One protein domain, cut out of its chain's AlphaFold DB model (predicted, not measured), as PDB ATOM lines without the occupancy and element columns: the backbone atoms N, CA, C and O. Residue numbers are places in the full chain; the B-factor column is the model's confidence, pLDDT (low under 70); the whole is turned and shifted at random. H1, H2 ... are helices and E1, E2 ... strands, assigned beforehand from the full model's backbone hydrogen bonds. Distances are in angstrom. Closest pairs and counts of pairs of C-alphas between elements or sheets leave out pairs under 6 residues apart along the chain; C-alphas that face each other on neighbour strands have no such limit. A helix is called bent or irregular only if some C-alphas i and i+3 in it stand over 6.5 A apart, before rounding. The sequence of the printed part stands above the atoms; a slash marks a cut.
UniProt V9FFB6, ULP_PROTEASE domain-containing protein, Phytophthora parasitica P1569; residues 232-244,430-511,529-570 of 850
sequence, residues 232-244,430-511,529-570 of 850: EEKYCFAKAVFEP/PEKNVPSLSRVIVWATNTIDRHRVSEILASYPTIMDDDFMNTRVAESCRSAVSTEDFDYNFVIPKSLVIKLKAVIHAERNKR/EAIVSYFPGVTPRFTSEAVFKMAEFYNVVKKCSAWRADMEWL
ATOM      1  N   GLU A 232      15.539 -25.723  -9.623       34.69
ATOM      2  CA  GLU A 232      15.612 -27.156  -9.312       34.69
ATOM      3  C   GLU A 232      16.821 -27.476  -8.419       34.69
ATOM      4  O   GLU A 232      16.667 -28.153  -7.406       34.69
ATOM      5  N   GLU A 233      17.995 -26.901  -8.695       36.75
ATOM      6  CA  GLU A 233      19.178 -27.017  -7.823       36.75
ATOM      7  C   GLU A 233      18.976 -26.310  -6.473       36.75
ATOM      8  O   GLU A 233      19.343 -26.852  -5.433       36.75
ATOM      9  N   LYS A 234      18.341 -25.128  -6.464       37.09
ATOM     10  CA  LYS A 234      17.959 -24.412  -5.232       37.09
ATOM     11  C   LYS A 234      16.928 -25.186  -4.419       37.09
ATOM     12  O   LYS A 234      17.048 -25.238  -3.200       37.09
ATOM     13  N   TYR A 235      15.951 -25.810  -5.080       35.62
ATOM     14  CA  TYR A 235      15.000 -26.706  -4.427       35.62
ATOM     15  C   TYR A 235      15.707 -27.936  -3.849       35.62
ATOM     16  O   TYR A 235      15.482 -28.250  -2.689       35.62
ATOM     17  N   CYS A 236      16.617 -28.579  -4.589       36.62
ATOM     18  CA  CYS A 236      17.398 -29.712  -4.078       36.62
ATOM     19  C   CYS A 236      18.295 -29.320  -2.893       36.62
ATOM     20  O   CYS A 236      18.410 -30.092  -1.945       36.62
ATOM     21  N   PHE A 237      18.893 -28.124  -2.908       37.16
ATOM     22  CA  PHE A 237      19.693 -27.609  -1.794       37.16
ATOM     23  C   PHE A 237      18.827 -27.323  -0.558       37.16
ATOM     24  O   PHE A 237      19.096 -27.857   0.513       37.16
ATOM     25  N   ALA A 238      17.747 -26.548  -0.707       36.91
ATOM     26  CA  ALA A 238      16.833 -26.242   0.393       36.91
ATOM     27  C   ALA A 238      16.162 -27.507   0.955       36.91
ATOM     28  O   ALA A 238      16.103 -27.679   2.169       36.91
ATOM     29  N   LYS A 239      15.724 -28.431   0.090       36.47
ATOM     30  CA  LYS A 239      15.188 -29.739   0.492       36.47
ATOM     31  C   LYS A 239      16.230 -30.531   1.281       36.47
ATOM     32  O   LYS A 239      15.920 -30.972   2.373       36.47
ATOM     33  N   ALA A 240      17.474 -30.632   0.821       38.41
ATOM     34  CA  ALA A 240      18.511 -31.358   1.556       38.41
ATOM     35  C   ALA A 240      18.876 -30.753   2.926       38.41
ATOM     36  O   ALA A 240      19.311 -31.490   3.806       38.41
ATOM     37  N   VAL A 241      18.705 -29.438   3.108       39.59
ATOM     38  CA  VAL A 241      18.926 -28.752   4.394       39.59
ATOM     39  C   VAL A 241      17.725 -28.902   5.335       39.59
ATOM     40  O   VAL A 241      17.910 -29.165   6.520       39.59
ATOM     41  N   PHE A 242      16.495 -28.763   4.832       40.28
ATOM     42  CA  PHE A 242      15.291 -28.742   5.673       40.28
ATOM     43  C   PHE A 242      14.573 -30.091   5.804       40.28
ATOM     44  O   PHE A 242      13.881 -30.293   6.793       40.28
ATOM     45  N   GLU A 243      14.726 -31.033   4.872       41.72
ATOM     46  CA  GLU A 243      14.082 -32.355   4.946       41.72
ATOM     47  C   GLU A 243      14.556 -33.179   6.158       41.72
ATOM     48  O   GLU A 243      13.685 -33.712   6.839       41.72
ATOM     49  N   PRO A 244      15.848 -33.198   6.558       40.00
ATOM     50  CA  PRO A 244      16.264 -33.823   7.819       40.00
ATOM     51  C   PRO A 244      15.616 -33.187   9.062       40.00
ATOM     52  O   PRO A 244      15.209 -33.902   9.974       40.00
ATOM     53  N   PRO A 430      36.637 -48.249   3.832       61.81
ATOM     54  CA  PRO A 430      36.852 -49.276   4.850       61.81
ATOM     55  C   PRO A 430      37.982 -50.242   4.458       61.81
ATOM     56  O   PRO A 430      37.908 -50.890   3.418       61.81
ATOM     57  N   GLU A 431      39.005 -50.371   5.307       52.69
ATOM     58  CA  GLU A 431      40.142 -51.288   5.086       52.69
ATOM     59  C   GLU A 431      39.853 -52.741   5.520       52.69
ATOM     60  O   GLU A 431      40.601 -53.654   5.173       52.69
ATOM     61  N   LYS A 432      38.786 -52.969   6.301       56.91
ATOM     62  CA  LYS A 432      38.419 -54.284   6.858       56.91
ATOM     63  C   LYS A 432      37.463 -55.069   5.944       56.91
ATOM     64  O   LYS A 432      36.734 -54.486   5.142       56.91
ATOM     65  N   ASN A 433      37.363 -56.383   6.181       67.19
ATOM     66  CA  ASN A 433      36.307 -57.257   5.647       67.19
ATOM     67  C   ASN A 433      34.939 -56.913   6.275       67.19
ATOM     68  O   ASN A 433      34.451 -57.592   7.179       67.19
ATOM     69  N   VAL A 434      34.346 -55.809   5.831       78.44
ATOM     70  CA  VAL A 434      32.970 -55.417   6.157       78.44
ATOM     71  C   VAL A 434      32.029 -56.063   5.128       78.44
ATOM     72  O   VAL A 434      32.282 -55.890   3.929       78.44
ATOM     73  N   PRO A 435      30.954 -56.763   5.542       85.38
ATOM     74  CA  PRO A 435      29.949 -57.289   4.619       85.38
ATOM     75  C   PRO A 435      29.322 -56.195   3.751       85.38
ATOM     76  O   PRO A 435      29.229 -55.038   4.161       85.38
ATOM     77  N   SER A 436      28.834 -56.561   2.565       88.88
ATOM     78  CA  SER A 436      28.149 -55.606   1.693       88.88
ATOM     79  C   SER A 436      26.815 -55.131   2.279       88.88
ATOM     80  O   SER A 436      26.147 -55.835   3.043       88.88
ATOM     81  N   LEU A 437      26.395 -53.932   1.879       89.06
ATOM     82  CA  LEU A 437      25.190 -53.272   2.372       89.06
ATOM     83  C   LEU A 437      23.929 -54.121   2.162       89.06
ATOM     84  O   LEU A 437      23.076 -54.164   3.049       89.06
ATOM     85  N   SER A 438      23.827 -54.850   1.043       89.19
ATOM     86  CA  SER A 438      22.722 -55.793   0.815       89.19
ATOM     87  C   SER A 438      22.667 -56.891   1.884       89.19
ATOM     88  O   SER A 438      21.596 -57.147   2.436       89.19
ATOM     89  N   ARG A 439      23.812 -57.494   2.242       90.00
ATOM     90  CA  ARG A 439      23.887 -58.512   3.306       90.00
ATOM     91  C   ARG A 439      23.519 -57.930   4.670       90.00
ATOM     92  O   ARG A 439      22.763 -58.557   5.405       90.00
ATOM     93  N   VAL A 440      23.992 -56.723   4.992       91.00
ATOM     94  CA  VAL A 440      23.693 -56.064   6.278       91.00
ATOM     95  C   VAL A 440      22.214 -55.691   6.409       91.00
ATOM     96  O   VAL A 440      21.651 -55.857   7.487       91.00
ATOM     97  N   ILE A 441      21.545 -55.265   5.332       91.12
ATOM     98  CA  ILE A 441      20.097 -54.988   5.351       91.12
ATOM     99  C   ILE A 441      19.289 -56.279   5.574       91.12
ATOM    100  O   ILE A 441      18.377 -56.293   6.406       91.12
ATOM    101  N   VAL A 442      19.636 -57.379   4.894       91.44
ATOM    102  CA  VAL A 442      18.988 -58.692   5.095       91.44
ATOM    103  C   VAL A 442      19.219 -59.208   6.520       91.44
ATOM    104  O   VAL A 442      18.268 -59.604   7.194       91.44
ATOM    105  N   TRP A 443      20.453 -59.130   7.019       92.56
ATOM    106  CA  TRP A 443      20.800 -59.489   8.394       92.56
ATOM    107  C   TRP A 443      20.022 -58.652   9.424       92.56
ATOM    108  O   TRP A 443      19.368 -59.214  10.301       92.56
ATOM    109  N   ALA A 444      20.004 -57.322   9.301       92.06
ATOM    110  CA  ALA A 444      19.369 -56.428  10.274       92.06
ATOM    111  C   ALA A 444      17.834 -56.536  10.296       92.06
ATOM    112  O   ALA A 444      17.197 -56.354  11.341       92.06
ATOM    113  N   THR A 445      17.212 -56.841   9.154       91.19
ATOM    114  CA  THR A 445      15.759 -57.056   9.082       91.19
ATOM    115  C   THR A 445      15.333 -58.384   9.712       91.19
ATOM    116  O   THR A 445      14.266 -58.427  10.320       91.19
ATOM    117  N   ASN A 446      16.168 -59.428   9.661       90.75
ATOM    118  CA  ASN A 446      15.810 -60.779  10.118       90.75
ATOM    119  C   ASN A 446      16.417 -61.199  11.478       90.75
ATOM    120  O   ASN A 446      15.907 -62.117  12.110       90.75
ATOM    121  N   THR A 447      17.473 -60.545  11.970       89.81
ATOM    122  CA  THR A 447      18.099 -60.871  13.273       89.81
ATOM    123  C   THR A 447      17.222 -60.398  14.429       89.81
ATOM    124  O   THR A 447      16.977 -59.202  14.526       89.81
ATOM    125  N   ILE A 448      16.744 -61.286  15.304       89.44
ATOM    126  CA  ILE A 448      15.756 -60.935  16.345       89.44
ATOM    127  C   ILE A 448      16.245 -59.782  17.248       89.44
ATOM    128  O   ILE A 448      15.590 -58.743  17.281       89.44
ATOM    129  N   ASP A 449      17.429 -59.905  17.867       88.06
ATOM    130  CA  ASP A 449      18.001 -58.929  18.819       88.06
ATOM    131  C   ASP A 449      18.121 -57.497  18.249       88.06
ATOM    132  O   ASP A 449      19.096 -57.109  17.594       88.06
ATOM    133  N   ARG A 450      17.115 -56.674  18.558       89.31
ATOM    134  CA  ARG A 450      16.994 -55.279  18.116       89.31
ATOM    135  C   ARG A 450      18.026 -54.345  18.752       89.31
ATOM    136  O   ARG A 450      18.367 -53.319  18.151       89.31
ATOM    137  N   HIS A 451      18.531 -54.667  19.944       87.62
ATOM    138  CA  HIS A 451      19.521 -53.846  20.643       87.62
ATOM    139  C   HIS A 451      20.886 -53.989  19.973       87.62
ATOM    140  O   HIS A 451      21.473 -52.987  19.561       87.62
ATOM    141  N   ARG A 452      21.326 -55.228  19.744       87.75
ATOM    142  CA  ARG A 452      22.549 -55.553  19.004       87.75
ATOM    143  C   ARG A 452      22.493 -55.121  17.540       87.75
ATOM    144  O   ARG A 452      23.479 -54.594  17.028       87.75
ATOM    145  N   VAL A 453      21.342 -55.267  16.872       90.62
ATOM    146  CA  VAL A 453      21.150 -54.709  15.518       90.62
ATOM    147  C   VAL A 453      21.364 -53.193  15.521       90.62
ATOM    148  O   VAL A 453      22.039 -52.674  14.636       90.62
ATOM    149  N   SER A 454      20.880 -52.478  16.539       91.00
ATOM    150  CA  SER A 454      21.103 -51.030  16.655       91.00
ATOM    151  C   SER A 454      22.573 -50.668  16.923       91.00
ATOM    152  O   SER A 454      23.082 -49.752  16.284       91.00
ATOM    153  N   GLU A 455      23.262 -51.393  17.819       90.06
ATOM    154  CA  GLU A 455      24.702 -51.229  18.120       90.06
ATOM    155  C   GLU A 455      25.554 -51.344  16.842       90.06
ATOM    156  O   GLU A 455      26.390 -50.488  16.544       90.06
ATOM    157  N   ILE A 456      25.299 -52.392  16.055       88.69
ATOM    158  CA  ILE A 456      26.055 -52.711  14.842       88.69
ATOM    159  C   ILE A 456      25.726 -51.745  13.698       88.69
ATOM    160  O   ILE A 456      26.646 -51.287  13.024       88.69
ATOM    161  N   LEU A 457      24.455 -51.377  13.490       91.00
ATOM    162  CA  LEU A 457      24.081 -50.401  12.456       91.00
ATOM    163  C   LEU A 457      24.619 -48.994  12.761       91.00
ATOM    164  O   LEU A 457      25.045 -48.303  11.838       91.00
ATOM    165  N   ALA A 458      24.651 -48.577  14.031       88.12
ATOM    166  CA  ALA A 458      25.267 -47.311  14.441       88.12
ATOM    167  C   ALA A 458      26.795 -47.296  14.234       88.12
ATOM    168  O   ALA A 458      27.382 -46.230  14.059       88.12
ATOM    169  N   SER A 459      27.420 -48.476  14.220       86.56
ATOM    170  CA  SER A 459      28.863 -48.676  14.031       86.56
ATOM    171  C   SER A 459      29.249 -49.062  12.592       86.56
ATOM    172  O   SER A 459      30.420 -49.317  12.312       86.56
ATOM    173  N   TYR A 460      28.284 -49.136  11.669       88.44
ATOM    174  CA  TYR A 460      28.530 -49.515  10.277       88.44
ATOM    175  C   TYR A 460      29.222 -48.368   9.510       88.44
ATOM    176  O   TYR A 460      28.856 -47.204   9.708       88.44
ATOM    177  N   PRO A 461      30.202 -48.642   8.620       86.81
ATOM    178  CA  PRO A 461      31.020 -47.586   8.031       86.81
ATOM    179  C   PRO A 461      30.202 -46.542   7.271       86.81
ATOM    180  O   PRO A 461      29.519 -46.845   6.291       86.81
ATOM    181  N   THR A 462      30.321 -45.291   7.704       86.50
ATOM    182  CA  THR A 462      29.791 -44.119   7.004       86.50
ATOM    183  C   THR A 462      30.966 -43.328   6.441       86.50
ATOM    184  O   THR A 462      31.894 -43.010   7.179       86.50
ATOM    185  N   ILE A 463      30.940 -43.017   5.143       78.69
ATOM    186  CA  ILE A 463      31.949 -42.181   4.473       78.69
ATOM    187  C   ILE A 463      31.314 -40.884   3.961       78.69
ATOM    188  O   ILE A 463      30.101 -40.825   3.766       78.69
ATOM    189  N   MET A 464      32.128 -39.869   3.650       71.56
ATOM    190  CA  MET A 464      31.649 -38.562   3.152       71.56
ATOM    191  C   MET A 464      30.773 -37.818   4.182       71.56
ATOM    192  O   MET A 464      29.832 -37.115   3.819       71.56
ATOM    193  N   ASP A 465      31.107 -37.994   5.458       69.12
ATOM    194  CA  ASP A 465      30.516 -37.408   6.665       69.12
ATOM    195  C   ASP A 465      30.920 -35.947   6.930       69.12
ATOM    196  O   ASP A 465      30.184 -35.228   7.598       69.12
ATOM    197  N   ASP A 466      32.030 -35.488   6.346       65.75
ATOM    198  CA  ASP A 466      32.480 -34.090   6.355       65.75
ATOM    199  C   ASP A 466      31.363 -33.105   5.933       65.75
ATOM    200  O   ASP A 466      30.816 -33.190   4.825       65.75
ATOM    201  N   ASP A 467      31.073 -32.110   6.782       57.94
ATOM    202  CA  ASP A 467      30.094 -31.036   6.544       57.94
ATOM    203  C   ASP A 467      30.286 -30.308   5.202       57.94
ATOM    204  O   ASP A 467      29.322 -29.829   4.592       57.94
ATOM    205  N   PHE A 468      31.508 -30.267   4.668       59.38
ATOM    206  CA  PHE A 468      31.783 -29.753   3.331       59.38
ATOM    207  C   PHE A 468      30.958 -30.466   2.247       59.38
ATOM    208  O   PHE A 468      30.489 -29.820   1.303       59.38
ATOM    209  N   MET A 469      30.693 -31.767   2.387       62.19
ATOM    210  CA  MET A 469      29.840 -32.530   1.471       62.19
ATOM    211  C   MET A 469      28.362 -32.121   1.569       62.19
ATOM    212  O   MET A 469      27.657 -32.080   0.550       62.19
ATOM    213  N   ASN A 470      27.899 -31.682   2.745       59.34
ATOM    214  CA  ASN A 470      26.574 -31.077   2.898       59.34
ATOM    215  C   ASN A 470      26.443 -29.740   2.137       59.34
ATOM    216  O   ASN A 470      25.334 -29.400   1.722       59.34
ATOM    217  N   THR A 471      27.539 -29.059   1.776       59.09
ATOM    218  CA  THR A 471      27.494 -27.871   0.890       59.09
ATOM    219  C   THR A 471      27.425 -28.193  -0.613       59.09
ATOM    220  O   THR A 471      27.055 -27.335  -1.414       59.09
ATOM    221  N   ARG A 472      27.763 -29.422  -1.038       63.19
ATOM    222  CA  ARG A 472      27.852 -29.783  -2.467       63.19
ATOM    223  C   ARG A 472      26.481 -29.975  -3.126       63.19
ATOM    224  O   ARG A 472      25.568 -30.559  -2.536       63.19
ATOM    225  N   VAL A 473      26.375 -29.555  -4.388       69.69
ATOM    226  CA  VAL A 473      25.263 -29.891  -5.297       69.69
ATOM    227  C   VAL A 473      25.489 -31.296  -5.865       69.69
ATOM    228  O   VAL A 473      26.617 -31.639  -6.222       69.69
ATOM    229  N   ALA A 474      24.431 -32.103  -5.933       77.06
ATOM    230  CA  ALA A 474      24.448 -33.415  -6.577       77.06
ATOM    231  C   ALA A 474      24.057 -33.302  -8.059       77.06
ATOM    232  O   ALA A 474      23.190 -32.509  -8.420       77.06
ATOM    233  N   GLU A 475      24.655 -34.136  -8.904       75.38
ATOM    234  CA  GLU A 475      24.305 -34.301 -10.317       75.38
ATOM    235  C   GLU A 475      23.786 -35.722 -10.588       75.38
ATOM    236  O   GLU A 475      24.000 -36.652  -9.807       75.38
ATOM    237  N   SER A 476      23.095 -35.889 -11.717       86.50
ATOM    238  CA  SER A 476      22.606 -37.178 -12.216       86.50
ATOM    239  C   SER A 476      22.832 -37.303 -13.722       86.50
ATOM    240  O   SER A 476      22.776 -36.320 -14.464       86.50
ATOM    241  N   CYS A 477      23.088 -38.527 -14.175       82.25
ATOM    242  CA  CYS A 477      23.116 -38.898 -15.582       82.25
ATOM    243  C   CYS A 477      22.587 -40.326 -15.775       82.25
ATOM    244  O   CYS A 477      22.318 -41.047 -14.814       82.25
ATOM    245  N   ARG A 478      22.455 -40.738 -17.035       83.44
ATOM    246  CA  ARG A 478      22.247 -42.133 -17.431       83.44
ATOM    247  C   ARG A 478      23.551 -42.686 -17.995       83.44
ATOM    248  O   ARG A 478      24.296 -41.946 -18.640       83.44
ATOM    249  N   SER A 479      23.851 -43.942 -17.686       78.94
ATOM    250  CA  SER A 479      25.062 -44.631 -18.136       78.94
ATOM    251  C   SER A 479      24.831 -46.132 -18.140       78.94
ATOM    252  O   SER A 479      24.229 -46.656 -17.204       78.94
ATOM    253  N   ALA A 480      25.391 -46.835 -19.122       78.06
ATOM    254  CA  ALA A 480      25.632 -48.263 -18.968       78.06
ATOM    255  C   ALA A 480      26.671 -48.490 -17.857       78.06
ATOM    256  O   ALA A 480      27.695 -47.798 -17.824       78.06
ATOM    257  N   VAL A 481      26.371 -49.412 -16.944       72.44
ATOM    258  CA  VAL A 481      27.190 -49.853 -15.801       72.44
ATOM    259  C   VAL A 481      26.737 -51.260 -15.395       72.44
ATOM    260  O   VAL A 481      25.563 -51.584 -15.577       72.44
ATOM    261  N   SER A 482      27.632 -52.082 -14.837       69.50
ATOM    262  CA  SER A 482      27.207 -53.292 -14.115       69.50
ATOM    263  C   SER A 482      26.519 -52.889 -12.808       69.50
ATOM    264  O   SER A 482      26.858 -51.856 -12.231       69.50
ATOM    265  N   THR A 483      25.558 -53.675 -12.326       61.19
ATOM    266  CA  THR A 483      24.944 -53.478 -10.999       61.19
ATOM    267  C   THR A 483      25.805 -54.064  -9.879       61.19
ATOM    268  O   THR A 483      25.849 -53.496  -8.788       61.19
ATOM    269  N   GLU A 484      26.544 -55.139 -10.165       63.56
ATOM    270  CA  GLU A 484      27.412 -55.849  -9.211       63.56
ATOM    271  C   GLU A 484      28.541 -54.955  -8.662       63.56
ATOM    272  O   GLU A 484      28.873 -55.035  -7.481       63.56
ATOM    273  N   ASP A 485      29.048 -54.013  -9.469       65.31
ATOM    274  CA  ASP A 485      30.113 -53.059  -9.103       65.31
ATOM    275  C   ASP A 485      29.706 -52.035  -8.006       65.31
ATOM    276  O   ASP A 485      30.522 -51.197  -7.607       65.31
ATOM    277  N   PHE A 486      28.444 -52.035  -7.547       69.88
ATOM    278  CA  PHE A 486      27.864 -50.981  -6.696       69.88
ATOM    279  C   PHE A 486      27.237 -51.476  -5.374       69.88
ATOM    280  O   PHE A 486      26.593 -50.683  -4.680       69.88
ATOM    281  N   ASP A 487      27.430 -52.741  -4.975       77.69
ATOM    282  CA  ASP A 487      27.012 -53.229  -3.646       77.69
ATOM    283  C   ASP A 487      28.057 -52.897  -2.561       77.69
ATOM    284  O   ASP A 487      28.824 -53.741  -2.101       77.69
ATOM    285  N   TYR A 488      28.118 -51.618  -2.185       85.56
ATOM    286  CA  TYR A 488      29.130 -51.068  -1.275       85.56
ATOM    287  C   TYR A 488      29.106 -51.662   0.141       85.56
ATOM    288  O   TYR A 488      28.050 -51.985   0.672       85.56
ATOM    289  N   ASN A 489      30.263 -51.706   0.807       85.62
ATOM    290  CA  ASN A 489      30.422 -52.090   2.219       85.62
ATOM    291  C   ASN A 489      30.420 -50.880   3.185       85.62
ATOM    292  O   ASN A 489      31.057 -50.892   4.238       85.62
ATOM    293  N   PHE A 490      29.726 -49.807   2.798       85.69
ATOM    294  CA  PHE A 490      29.577 -48.561   3.551       85.69
ATOM    295  C   PHE A 490      28.260 -47.857   3.182       85.69
ATOM    296  O   PHE A 490      27.621 -48.190   2.181       85.69
ATOM    297  N   VAL A 491      27.880 -46.842   3.958       89.88
ATOM    298  CA  VAL A 491      26.861 -45.839   3.601       89.88
ATOM    299  C   VAL A 491      27.475 -44.437   3.489       89.88
ATOM    300  O   VAL A 491      28.637 -44.218   3.826       89.88
ATOM    301  N   ILE A 492      26.689 -43.477   3.003       86.94
ATOM    302  CA  ILE A 492      26.972 -42.035   3.107       86.94
ATOM    303  C   ILE A 492      25.875 -41.382   3.960       86.94
ATOM    304  O   ILE A 492      24.768 -41.920   3.964       86.94
ATOM    305  N   PRO A 493      26.103 -40.230   4.623       85.06
ATOM    306  CA  PRO A 493      25.112 -39.595   5.488       85.06
ATOM    307  C   PRO A 493      23.713 -39.477   4.875       85.06
ATOM    308  O   PRO A 493      23.551 -39.142   3.698       85.06
ATOM    309  N   LYS A 494      22.686 -39.666   5.712       82.69
ATOM    310  CA  LYS A 494      21.260 -39.610   5.343       82.69
ATOM    311  C   LYS A 494      20.892 -38.357   4.524       82.69
ATOM    312  O   LYS A 494      20.148 -38.462   3.550       82.69
ATOM    313  N   SER A 495      21.465 -37.193   4.847       75.38
ATOM    314  CA  SER A 495      21.309 -35.934   4.094       75.38
ATOM    315  C   SER A 495      21.824 -36.016   2.648       75.38
ATOM    316  O   SER A 495      21.210 -35.465   1.731       75.38
ATOM    317  N   LEU A 496      22.929 -36.729   2.409       78.06
ATOM    318  CA  LEU A 496      23.482 -36.953   1.074       78.06
ATOM    319  C   LEU A 496      22.679 -38.012   0.313       78.06
ATOM    320  O   LEU A 496      22.381 -37.798  -0.859       78.06
ATOM    321  N   VAL A 497      22.234 -39.090   0.972       80.62
ATOM    322  CA  VAL A 497      21.296 -40.062   0.371       80.62
ATOM    323  C   VAL A 497      20.023 -39.354  -0.105       80.62
ATOM    324  O   VAL A 497      19.590 -39.561  -1.238       80.62
ATOM    325  N   ILE A 498      19.469 -38.445   0.705       71.94
ATOM    326  CA  ILE A 498      18.328 -37.585   0.350       71.94
ATOM    327  C   ILE A 498      18.612 -36.748  -0.913       71.94
ATOM    328  O   ILE A 498      17.807 -36.777  -1.851       71.94
ATOM    329  N   LYS A 499      19.771 -36.070  -1.004       74.38
ATOM    330  CA  LYS A 499      20.184 -35.336  -2.223       74.38
ATOM    331  C   LYS A 499      20.214 -36.235  -3.456       74.38
ATOM    332  O   LYS A 499      19.690 -35.855  -4.503       74.38
ATOM    333  N   LEU A 500      20.830 -37.412  -3.340       80.06
ATOM    334  CA  LEU A 500      20.969 -38.344  -4.455       80.06
ATOM    335  C   LEU A 500      19.598 -38.880  -4.901       80.06
ATOM    336  O   LEU A 500      19.298 -38.848  -6.096       80.06
ATOM    337  N   LYS A 501      18.710 -39.257  -3.964       80.88
ATOM    338  CA  LYS A 501      17.313 -39.636  -4.267       80.88
ATOM    339  C   LYS A 501      16.577 -38.531  -5.027       80.88
ATOM    340  O   LYS A 501      15.885 -38.835  -5.998       80.88
ATOM    341  N   ALA A 502      16.735 -37.266  -4.627       70.69
ATOM    342  CA  ALA A 502      16.077 -36.138  -5.287       70.69
ATOM    343  C   ALA A 502      16.502 -35.997  -6.761       70.69
ATOM    344  O   ALA A 502      15.639 -35.936  -7.642       70.69
ATOM    345  N   VAL A 503      17.808 -36.031  -7.059       72.38
ATOM    346  CA  VAL A 503      18.291 -35.924  -8.449       72.38
ATOM    347  C   VAL A 503      17.989 -37.176  -9.280       72.38
ATOM    348  O   VAL A 503      17.637 -37.048 -10.451       72.38
ATOM    349  N   ILE A 504      18.006 -38.376  -8.683       76.69
ATOM    350  CA  ILE A 504      17.534 -39.611  -9.338       76.69
ATOM    351  C   ILE A 504      16.056 -39.487  -9.725       76.69
ATOM    352  O   ILE A 504      15.675 -39.875 -10.829       76.69
ATOM    353  N   HIS A 505      15.214 -38.936  -8.847       74.81
ATOM    354  CA  HIS A 505      13.787 -38.802  -9.130       74.81
ATOM    355  C   HIS A 505      13.511 -37.760 -10.222       74.81
ATOM    356  O   HIS A 505      12.662 -37.994 -11.086       74.81
ATOM    357  N   ALA A 506      14.272 -36.661 -10.251       69.50
ATOM    358  CA  ALA A 506      14.265 -35.716 -11.365       69.50
ATOM    359  C   ALA A 506      14.698 -36.387 -12.687       69.50
ATOM    360  O   ALA A 506      14.049 -36.208 -13.715       69.50
ATOM    361  N   GLU A 507      15.742 -37.223 -12.670       75.81
ATOM    362  CA  GLU A 507      16.235 -37.953 -13.849       75.81
ATOM    363  C   GLU A 507      15.269 -39.050 -14.340       75.81
ATOM    364  O   GLU A 507      15.165 -39.303 -15.545       75.81
ATOM    365  N   ARG A 508      14.486 -39.667 -13.442       77.88
ATOM    366  CA  ARG A 508      13.341 -40.518 -13.818       77.88
ATOM    367  C   ARG A 508      12.260 -39.698 -14.531       77.88
ATOM    368  O   ARG A 508      11.841 -40.072 -15.625       77.88
ATOM    369  N   ASN A 509      11.900 -38.538 -13.980       70.19
ATOM    370  CA  ASN A 509      10.842 -37.661 -14.502       70.19
ATOM    371  C   ASN A 509      11.165 -37.008 -15.868       70.19
ATOM    372  O   ASN A 509      10.275 -36.431 -16.494       70.19
ATOM    373  N   LYS A 510      12.410 -37.107 -16.362       72.06
ATOM    374  CA  LYS A 510      12.812 -36.639 -17.705       72.06
ATOM    375  C   LYS A 510      12.362 -37.566 -18.848       72.06
ATOM    376  O   LYS A 510      12.300 -37.100 -19.989       72.06
ATOM    377  N   ARG A 511      12.010 -38.841 -18.594       56.22
ATOM    378  CA  ARG A 511      11.367 -39.698 -19.617       56.22
ATOM    379  C   ARG A 511       9.954 -39.156 -19.929       56.22
ATOM    380  O   ARG A 511       9.199 -38.850 -19.006       56.22
ATOM    381  N   GLU A 529      20.896 -48.698 -19.384       63.19
ATOM    382  CA  GLU A 529      21.325 -47.422 -18.809       63.19
ATOM    383  C   GLU A 529      20.725 -47.181 -17.415       63.19
ATOM    384  O   GLU A 529      19.660 -46.562 -17.263       63.19
ATOM    385  N   ALA A 530      21.458 -47.575 -16.374       75.75
ATOM    386  CA  ALA A 530      21.130 -47.178 -15.012       75.75
ATOM    387  C   ALA A 530      21.251 -45.652 -14.832       75.75
ATOM    388  O   ALA A 530      22.048 -44.968 -15.486       75.75
ATOM    389  N   ILE A 531      20.478 -45.102 -13.892       80.38
ATOM    390  CA  ILE A 531      20.671 -43.721 -13.439       80.38
ATOM    391  C   ILE A 531      21.834 -43.720 -12.448       80.38
ATOM    392  O   ILE A 531      21.788 -44.421 -11.438       80.38
ATOM    393  N   VAL A 532      22.854 -42.912 -12.724       81.12
ATOM    394  CA  VAL A 532      24.024 -42.717 -11.863       81.12
ATOM    395  C   VAL A 532      23.993 -41.295 -11.314       81.12
ATOM    396  O   VAL A 532      23.833 -40.327 -12.056       81.12
ATOM    397  N   SER A 533      24.156 -41.168 -10.002       83.31
ATOM    398  CA  SER A 533      24.177 -39.904  -9.266       83.31
ATOM    399  C   SER A 533      25.522 -39.711  -8.566       83.31
ATOM    400  O   SER A 533      26.178 -40.683  -8.183       83.31
ATOM    401  N   TYR A 534      25.993 -38.470  -8.470       80.12
ATOM    402  CA  TYR A 534      27.341 -38.169  -7.980       80.12
ATOM    403  C   TYR A 534      27.486 -36.714  -7.524       80.12
ATOM    404  O   TYR A 534      26.683 -35.851  -7.877       80.12
ATOM    405  N   PHE A 535      28.557 -36.424  -6.785       76.69
ATOM    406  CA  PHE A 535      28.986 -35.055  -6.491       76.69
ATOM    407  C   PHE A 535      30.127 -34.660  -7.451       76.69
ATOM    408  O   PHE A 535      31.088 -35.423  -7.591       76.69
ATOM    409  N   PRO A 536      30.059 -33.514  -8.156       70.88
ATOM    410  CA  PRO A 536      31.049 -33.166  -9.177       70.88
ATOM    411  C   PRO A 536      32.483 -33.070  -8.638       70.88
ATOM    412  O   PRO A 536      32.775 -32.302  -7.723       70.88
ATOM    413  N   GLY A 537      33.390 -33.838  -9.250       62.78
ATOM    414  CA  GLY A 537      34.797 -33.919  -8.840       62.78
ATOM    415  C   GLY A 537      35.068 -34.825  -7.634       62.78
ATOM    416  O   GLY A 537      36.182 -34.796  -7.122       62.78
ATOM    417  N   VAL A 538      34.084 -35.613  -7.192       65.69
ATOM    418  CA  VAL A 538      34.194 -36.562  -6.074       65.69
ATOM    419  C   VAL A 538      33.945 -37.991  -6.575       65.69
ATOM    420  O   VAL A 538      33.194 -38.209  -7.530       65.69
ATOM    421  N   THR A 539      34.588 -38.961  -5.929       63.28
ATOM    422  CA  THR A 539      34.365 -40.407  -6.084       63.28
ATOM    423  C   THR A 539      34.090 -41.012  -4.705       63.28
ATOM    424  O   THR A 539      34.738 -40.572  -3.757       63.28
ATOM    425  N   PRO A 540      33.202 -42.013  -4.563       69.81
ATOM    426  CA  PRO A 540      32.577 -42.811  -5.624       69.81
ATOM    427  C   PRO A 540      31.374 -42.124  -6.303       69.81
ATOM    428  O   PRO A 540      31.039 -40.973  -6.023       69.81
ATOM    429  N   ARG A 541      30.755 -42.829  -7.257       82.81
ATOM    430  CA  ARG A 541      29.456 -42.489  -7.862       82.81
ATOM    431  C   ARG A 541      28.458 -43.578  -7.495       82.81
ATOM    432  O   ARG A 541      28.868 -44.713  -7.316       82.81
ATOM    433  N   PHE A 542      27.167 -43.271  -7.467       85.69
ATOM    434  CA  PHE A 542      26.153 -44.191  -6.958       85.69
ATOM    435  C   PHE A 542      25.090 -44.469  -8.021       85.69
ATOM    436  O   PHE A 542      24.452 -43.535  -8.519       85.69
ATOM    437  N   THR A 543      24.873 -45.741  -8.360       88.12
ATOM    438  CA  THR A 543      23.683 -46.164  -9.115       88.12
ATOM    439  C   THR A 543      22.422 -45.865  -8.313       88.12
ATOM    440  O   THR A 543      22.449 -45.793  -7.083       88.12
ATOM    441  N   SER A 544      21.282 -45.723  -8.991       86.69
ATOM    442  CA  SER A 544      20.014 -45.531  -8.293       86.69
ATOM    443  C   SER A 544      19.705 -46.673  -7.325       86.69
ATOM    444  O   SER A 544      19.180 -46.412  -6.252       86.69
ATOM    445  N   GLU A 545      20.078 -47.908  -7.668       86.31
ATOM    446  CA  GLU A 545      19.941 -49.072  -6.788       86.31
ATOM    447  C   GLU A 545      20.754 -48.915  -5.494       86.31
ATOM    448  O   GLU A 545      20.182 -49.027  -4.414       86.31
ATOM    449  N   ALA A 546      22.043 -48.559  -5.579       87.88
ATOM    450  CA  ALA A 546      22.881 -48.324  -4.402       87.88
ATOM    451  C   ALA A 546      22.319 -47.209  -3.500       87.88
ATOM    452  O   ALA A 546      22.300 -47.346  -2.279       87.88
ATOM    453  N   VAL A 547      21.780 -46.133  -4.087       87.12
ATOM    454  CA  VAL A 547      21.125 -45.057  -3.320       87.12
ATOM    455  C   VAL A 547      19.819 -45.526  -2.667       87.12
ATOM    456  O   VAL A 547      19.522 -45.107  -1.549       87.12
ATOM    457  N   PHE A 548      19.044 -46.407  -3.310       86.88
ATOM    458  CA  PHE A 548      17.868 -47.012  -2.675       86.88
ATOM    459  C   PHE A 548      18.257 -47.993  -1.558       86.88
ATOM    460  O   PHE A 548      17.638 -47.936  -0.501       86.88
ATOM    461  N   LYS A 549      19.329 -48.786  -1.708       90.06
ATOM    462  CA  LYS A 549      19.886 -49.623  -0.626       90.06
ATOM    463  C   LYS A 549      20.346 -48.779   0.569       90.06
ATOM    464  O   LYS A 549      19.951 -49.055   1.696       90.06
ATOM    465  N   MET A 550      21.084 -47.688   0.344       91.19
ATOM    466  CA  MET A 550      21.470 -46.751   1.415       91.19
ATOM    467  C   MET A 550      20.260 -46.076   2.074       91.19
ATOM    468  O   MET A 550      20.272 -45.815   3.275       91.19
ATOM    469  N   ALA A 551      19.194 -45.813   1.318       85.12
ATOM    470  CA  ALA A 551      17.950 -45.298   1.881       85.12
ATOM    471  C   ALA A 551      17.222 -46.339   2.742       85.12
ATOM    472  O   ALA A 551      16.659 -45.971   3.772       85.12
ATOM    473  N   GLU A 552      17.252 -47.610   2.343       88.94
ATOM    474  CA  GLU A 552      16.640 -48.706   3.092       88.94
ATOM    475  C   GLU A 552      17.416 -49.021   4.375       88.94
ATOM    476  O   GLU A 552      16.809 -49.206   5.422       88.94
ATOM    477  N   PHE A 553      18.748 -48.940   4.360       93.00
ATOM    478  CA  PHE A 553      19.557 -48.982   5.583       93.00
ATOM    479  C   PHE A 553      19.083 -47.946   6.619       93.00
ATOM    480  O   PHE A 553      18.816 -48.294   7.769       93.00
ATOM    481  N   TYR A 554      18.885 -46.685   6.214       87.25
ATOM    482  CA  TYR A 554      18.363 -45.658   7.126       87.25
ATOM    483  C   TYR A 554      16.882 -45.856   7.498       87.25
ATOM    484  O   TYR A 554      16.473 -45.411   8.572       87.25
ATOM    485  N   ASN A 555      16.089 -46.545   6.672       87.38
ATOM    486  CA  ASN A 555      14.737 -46.979   7.031       87.38
ATOM    487  C   ASN A 555      14.772 -48.062   8.128       87.38
ATOM    488  O   ASN A 555      14.081 -47.928   9.135       87.38
ATOM    489  N   VAL A 556      15.641 -49.069   8.001       89.88
ATOM    490  CA  VAL A 556      15.848 -50.123   9.009       89.88
ATOM    491  C   VAL A 556      16.371 -49.544  10.328       89.88
ATOM    492  O   VAL A 556      15.841 -49.887  11.386       89.88
ATOM    493  N   VAL A 557      17.325 -48.603  10.292       89.50
ATOM    494  CA  VAL A 557      17.778 -47.855  11.487       89.50
ATOM    495  C   VAL A 557      16.601 -47.131  12.152       89.50
ATOM    496  O   VAL A 557      16.354 -47.318  13.344       89.50
ATOM    497  N   LYS A 558      15.818 -46.365  11.378       86.12
ATOM    498  CA  LYS A 558      14.619 -45.670  11.872       86.12
ATOM    499  C   LYS A 558      13.596 -46.636  12.477       86.12
ATOM    500  O   LYS A 558      12.995 -46.316  13.499       86.12
ATOM    501  N   LYS A 559      13.412 -47.820  11.888       88.62
ATOM    502  CA  LYS A 559      12.490 -48.849  12.387       88.62
ATOM    503  C   LYS A 559      12.985 -49.533  13.664       88.62
ATOM    504  O   LYS A 559      12.162 -49.805  14.533       88.62
ATOM    505  N   CYS A 560      14.294 -49.703  13.848       89.62
ATOM    506  CA  CYS A 560      14.859 -50.164  15.123       89.62
ATOM    507  C   CYS A 560      14.667 -49.128  16.248       89.62
ATOM    508  O   CYS A 560      14.294 -49.494  17.362       89.62
ATOM    509  N   SER A 561      14.840 -47.833  15.961       90.38
ATOM    510  CA  SER A 561      14.527 -46.764  16.926       90.38
ATOM    511  C   SER A 561      13.026 -46.643  17.211       90.38
ATOM    512  O   SER A 561      12.640 -46.398  18.351       90.38
ATOM    513  N   ALA A 562      12.168 -46.860  16.207       88.81
ATOM    514  CA  ALA A 562      10.718 -46.874  16.387       88.81
ATOM    515  C   ALA A 562      10.252 -48.037  17.278       88.81
ATOM    516  O   ALA A 562       9.479 -47.796  18.199       88.81
ATOM    517  N   TRP A 563      10.772 -49.253  17.053       93.25
ATOM    518  CA  TRP A 563      10.538 -50.416  17.920       93.25
ATOM    519  C   TRP A 563      10.948 -50.117  19.367       93.25
ATOM    520  O   TRP A 563      10.144 -50.307  20.271       93.25
ATOM    521  N   ARG A 564      12.143 -49.542  19.593       92.00
ATOM    522  CA  ARG A 564      12.610 -49.205  20.950       92.00
ATOM    523  C   ARG A 564      11.659 -48.251  21.669       92.00
ATOM    524  O   ARG A 564      11.331 -48.499  22.818       92.00
ATOM    525  N   ALA A 565      11.205 -47.197  20.996       91.81
ATOM    526  CA  ALA A 565      10.303 -46.212  21.595       91.81
ATOM    527  C   ALA A 565       8.867 -46.741  21.810       91.81
ATOM    528  O   ALA A 565       8.116 -46.174  22.602       91.81
ATOM    529  N   ASP A 566       8.468 -47.811  21.115       93.94
ATOM    530  CA  ASP A 566       7.196 -48.505  21.355       93.94
ATOM    531  C   ASP A 566       7.318 -49.507  22.520       93.94
ATOM    532  O   ASP A 566       6.424 -49.564  23.364       93.94
ATOM    533  N   MET A 567       8.448 -50.216  22.627       94.94
ATOM    534  CA  MET A 567       8.789 -51.056  23.786       94.94
ATOM    535  C   MET A 567       8.936 -50.225  25.063       94.94
ATOM    536  O   MET A 567       8.352 -50.556  26.087       94.94
ATOM    537  N   GLU A 568       9.641 -49.095  25.001       95.38
ATOM    538  CA  GLU A 568       9.766 -48.143  26.109       95.38
ATOM    539  C   GLU A 568       8.393 -47.627  26.562       95.38
ATOM    540  O   GLU A 568       8.135 -47.536  27.760       95.38
ATOM    541  N   TRP A 569       7.469 -47.359  25.633       95.75
ATOM    542  CA  TRP A 569       6.094 -46.988  25.976       95.75
ATOM    543  C   TRP A 569       5.336 -48.118  26.685       95.75
ATOM    544  O   TRP A 569       4.630 -47.843  27.656       95.75
ATOM    545  N   LEU A 570       5.502 -49.375  26.260       96.81
ATOM    546  CA  LEU A 570       4.921 -50.536  26.947       96.81
ATOM    547  C   LEU A 570       5.517 -50.738  28.351       96.81
ATOM    548  O   LEU A 570       4.758 -50.981  29.288       96.81
TER     549      LEU A 570
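Overview. This is residues 232 to 244, 430 to 511 and 529 to 570 of the 850 residues of the protein "ULP_PROTEASE domain-containing protein" of Phytophthora parasitica P1569 (UniProt V9FFB6). One long helix, H6, ties two groups together: at its first end H5 packs over the small sheet of E1 and E2, with H1 on H5, and farther along H2 and H3 pack on H6, whose residues 565 to 570 stick out. The printed part has 137 residues, with named elements in the order H1 H2 H3 H4 E1 H5 E2 H6. It is mostly helix and compact, with a radius of gyration of the C-alphas of 15.9 A and spans of 46 by 33 by 30 A.

Arrangement. Strands E1, residues 475 to 480, and E2, residues 529 to 534, are antiparallel neighbours; N 477 and O 532, 2.9 A apart, are within hydrogen-bond range. H5, residues 494 to 509, comes closest to E2 at the C-alphas of Leu 500 and Ser 533, 6.0 A. H6, residues 544 to 570, touches H5 with residues 544 to 554 alone, closest at C-alphas 547 and 497, 6.2 A, at a steep tilt of 50 degrees. H1, residues 232 to 244, touches H5, closest at C-alphas 240 and 499, 5.7 A. H4, residues 467 to 471, only just touches H5, with 3 pairs of C-alphas within 8 A, closest at 470 and 496, 6.9 A. H2, residues 437 to 446, touches H6 residues 549 to 556 alone, closest at C-alphas 441 and 553, 6.0 A. H3, residues 450 to 458, touches H6 residues 557 to 561 alone, closest at C-alphas 450 and 560, 6.3 A. Every O i to N i+4 pair is within hydrogen-bond range in H2 to H6; in H1, 8 of 9 are.

Along the chain. H6 measures 38.7 A, from C-alpha 544 at (20.014, -45.531, -8.293) to C-alpha 570 at (4.921, -50.536, 26.947); H5 measures 22.5 A. H1, 18.4 A, is only just irregular: C-alphas 241 and 244 are 6.7 A apart.

Size, cuts and confidence. C-alphas 480 and 570 are farthest apart, 50.4 A. Cuts leave gaps of 25.9 A between C-alphas 244 and 430 and 12.6 A between 511 and 529. The E1 to H5 link is long. The model's confidence is low, with pLDDT under 70, in 38 of the 137 printed residues, among them residues 232 to 244 and residues 465 to 473.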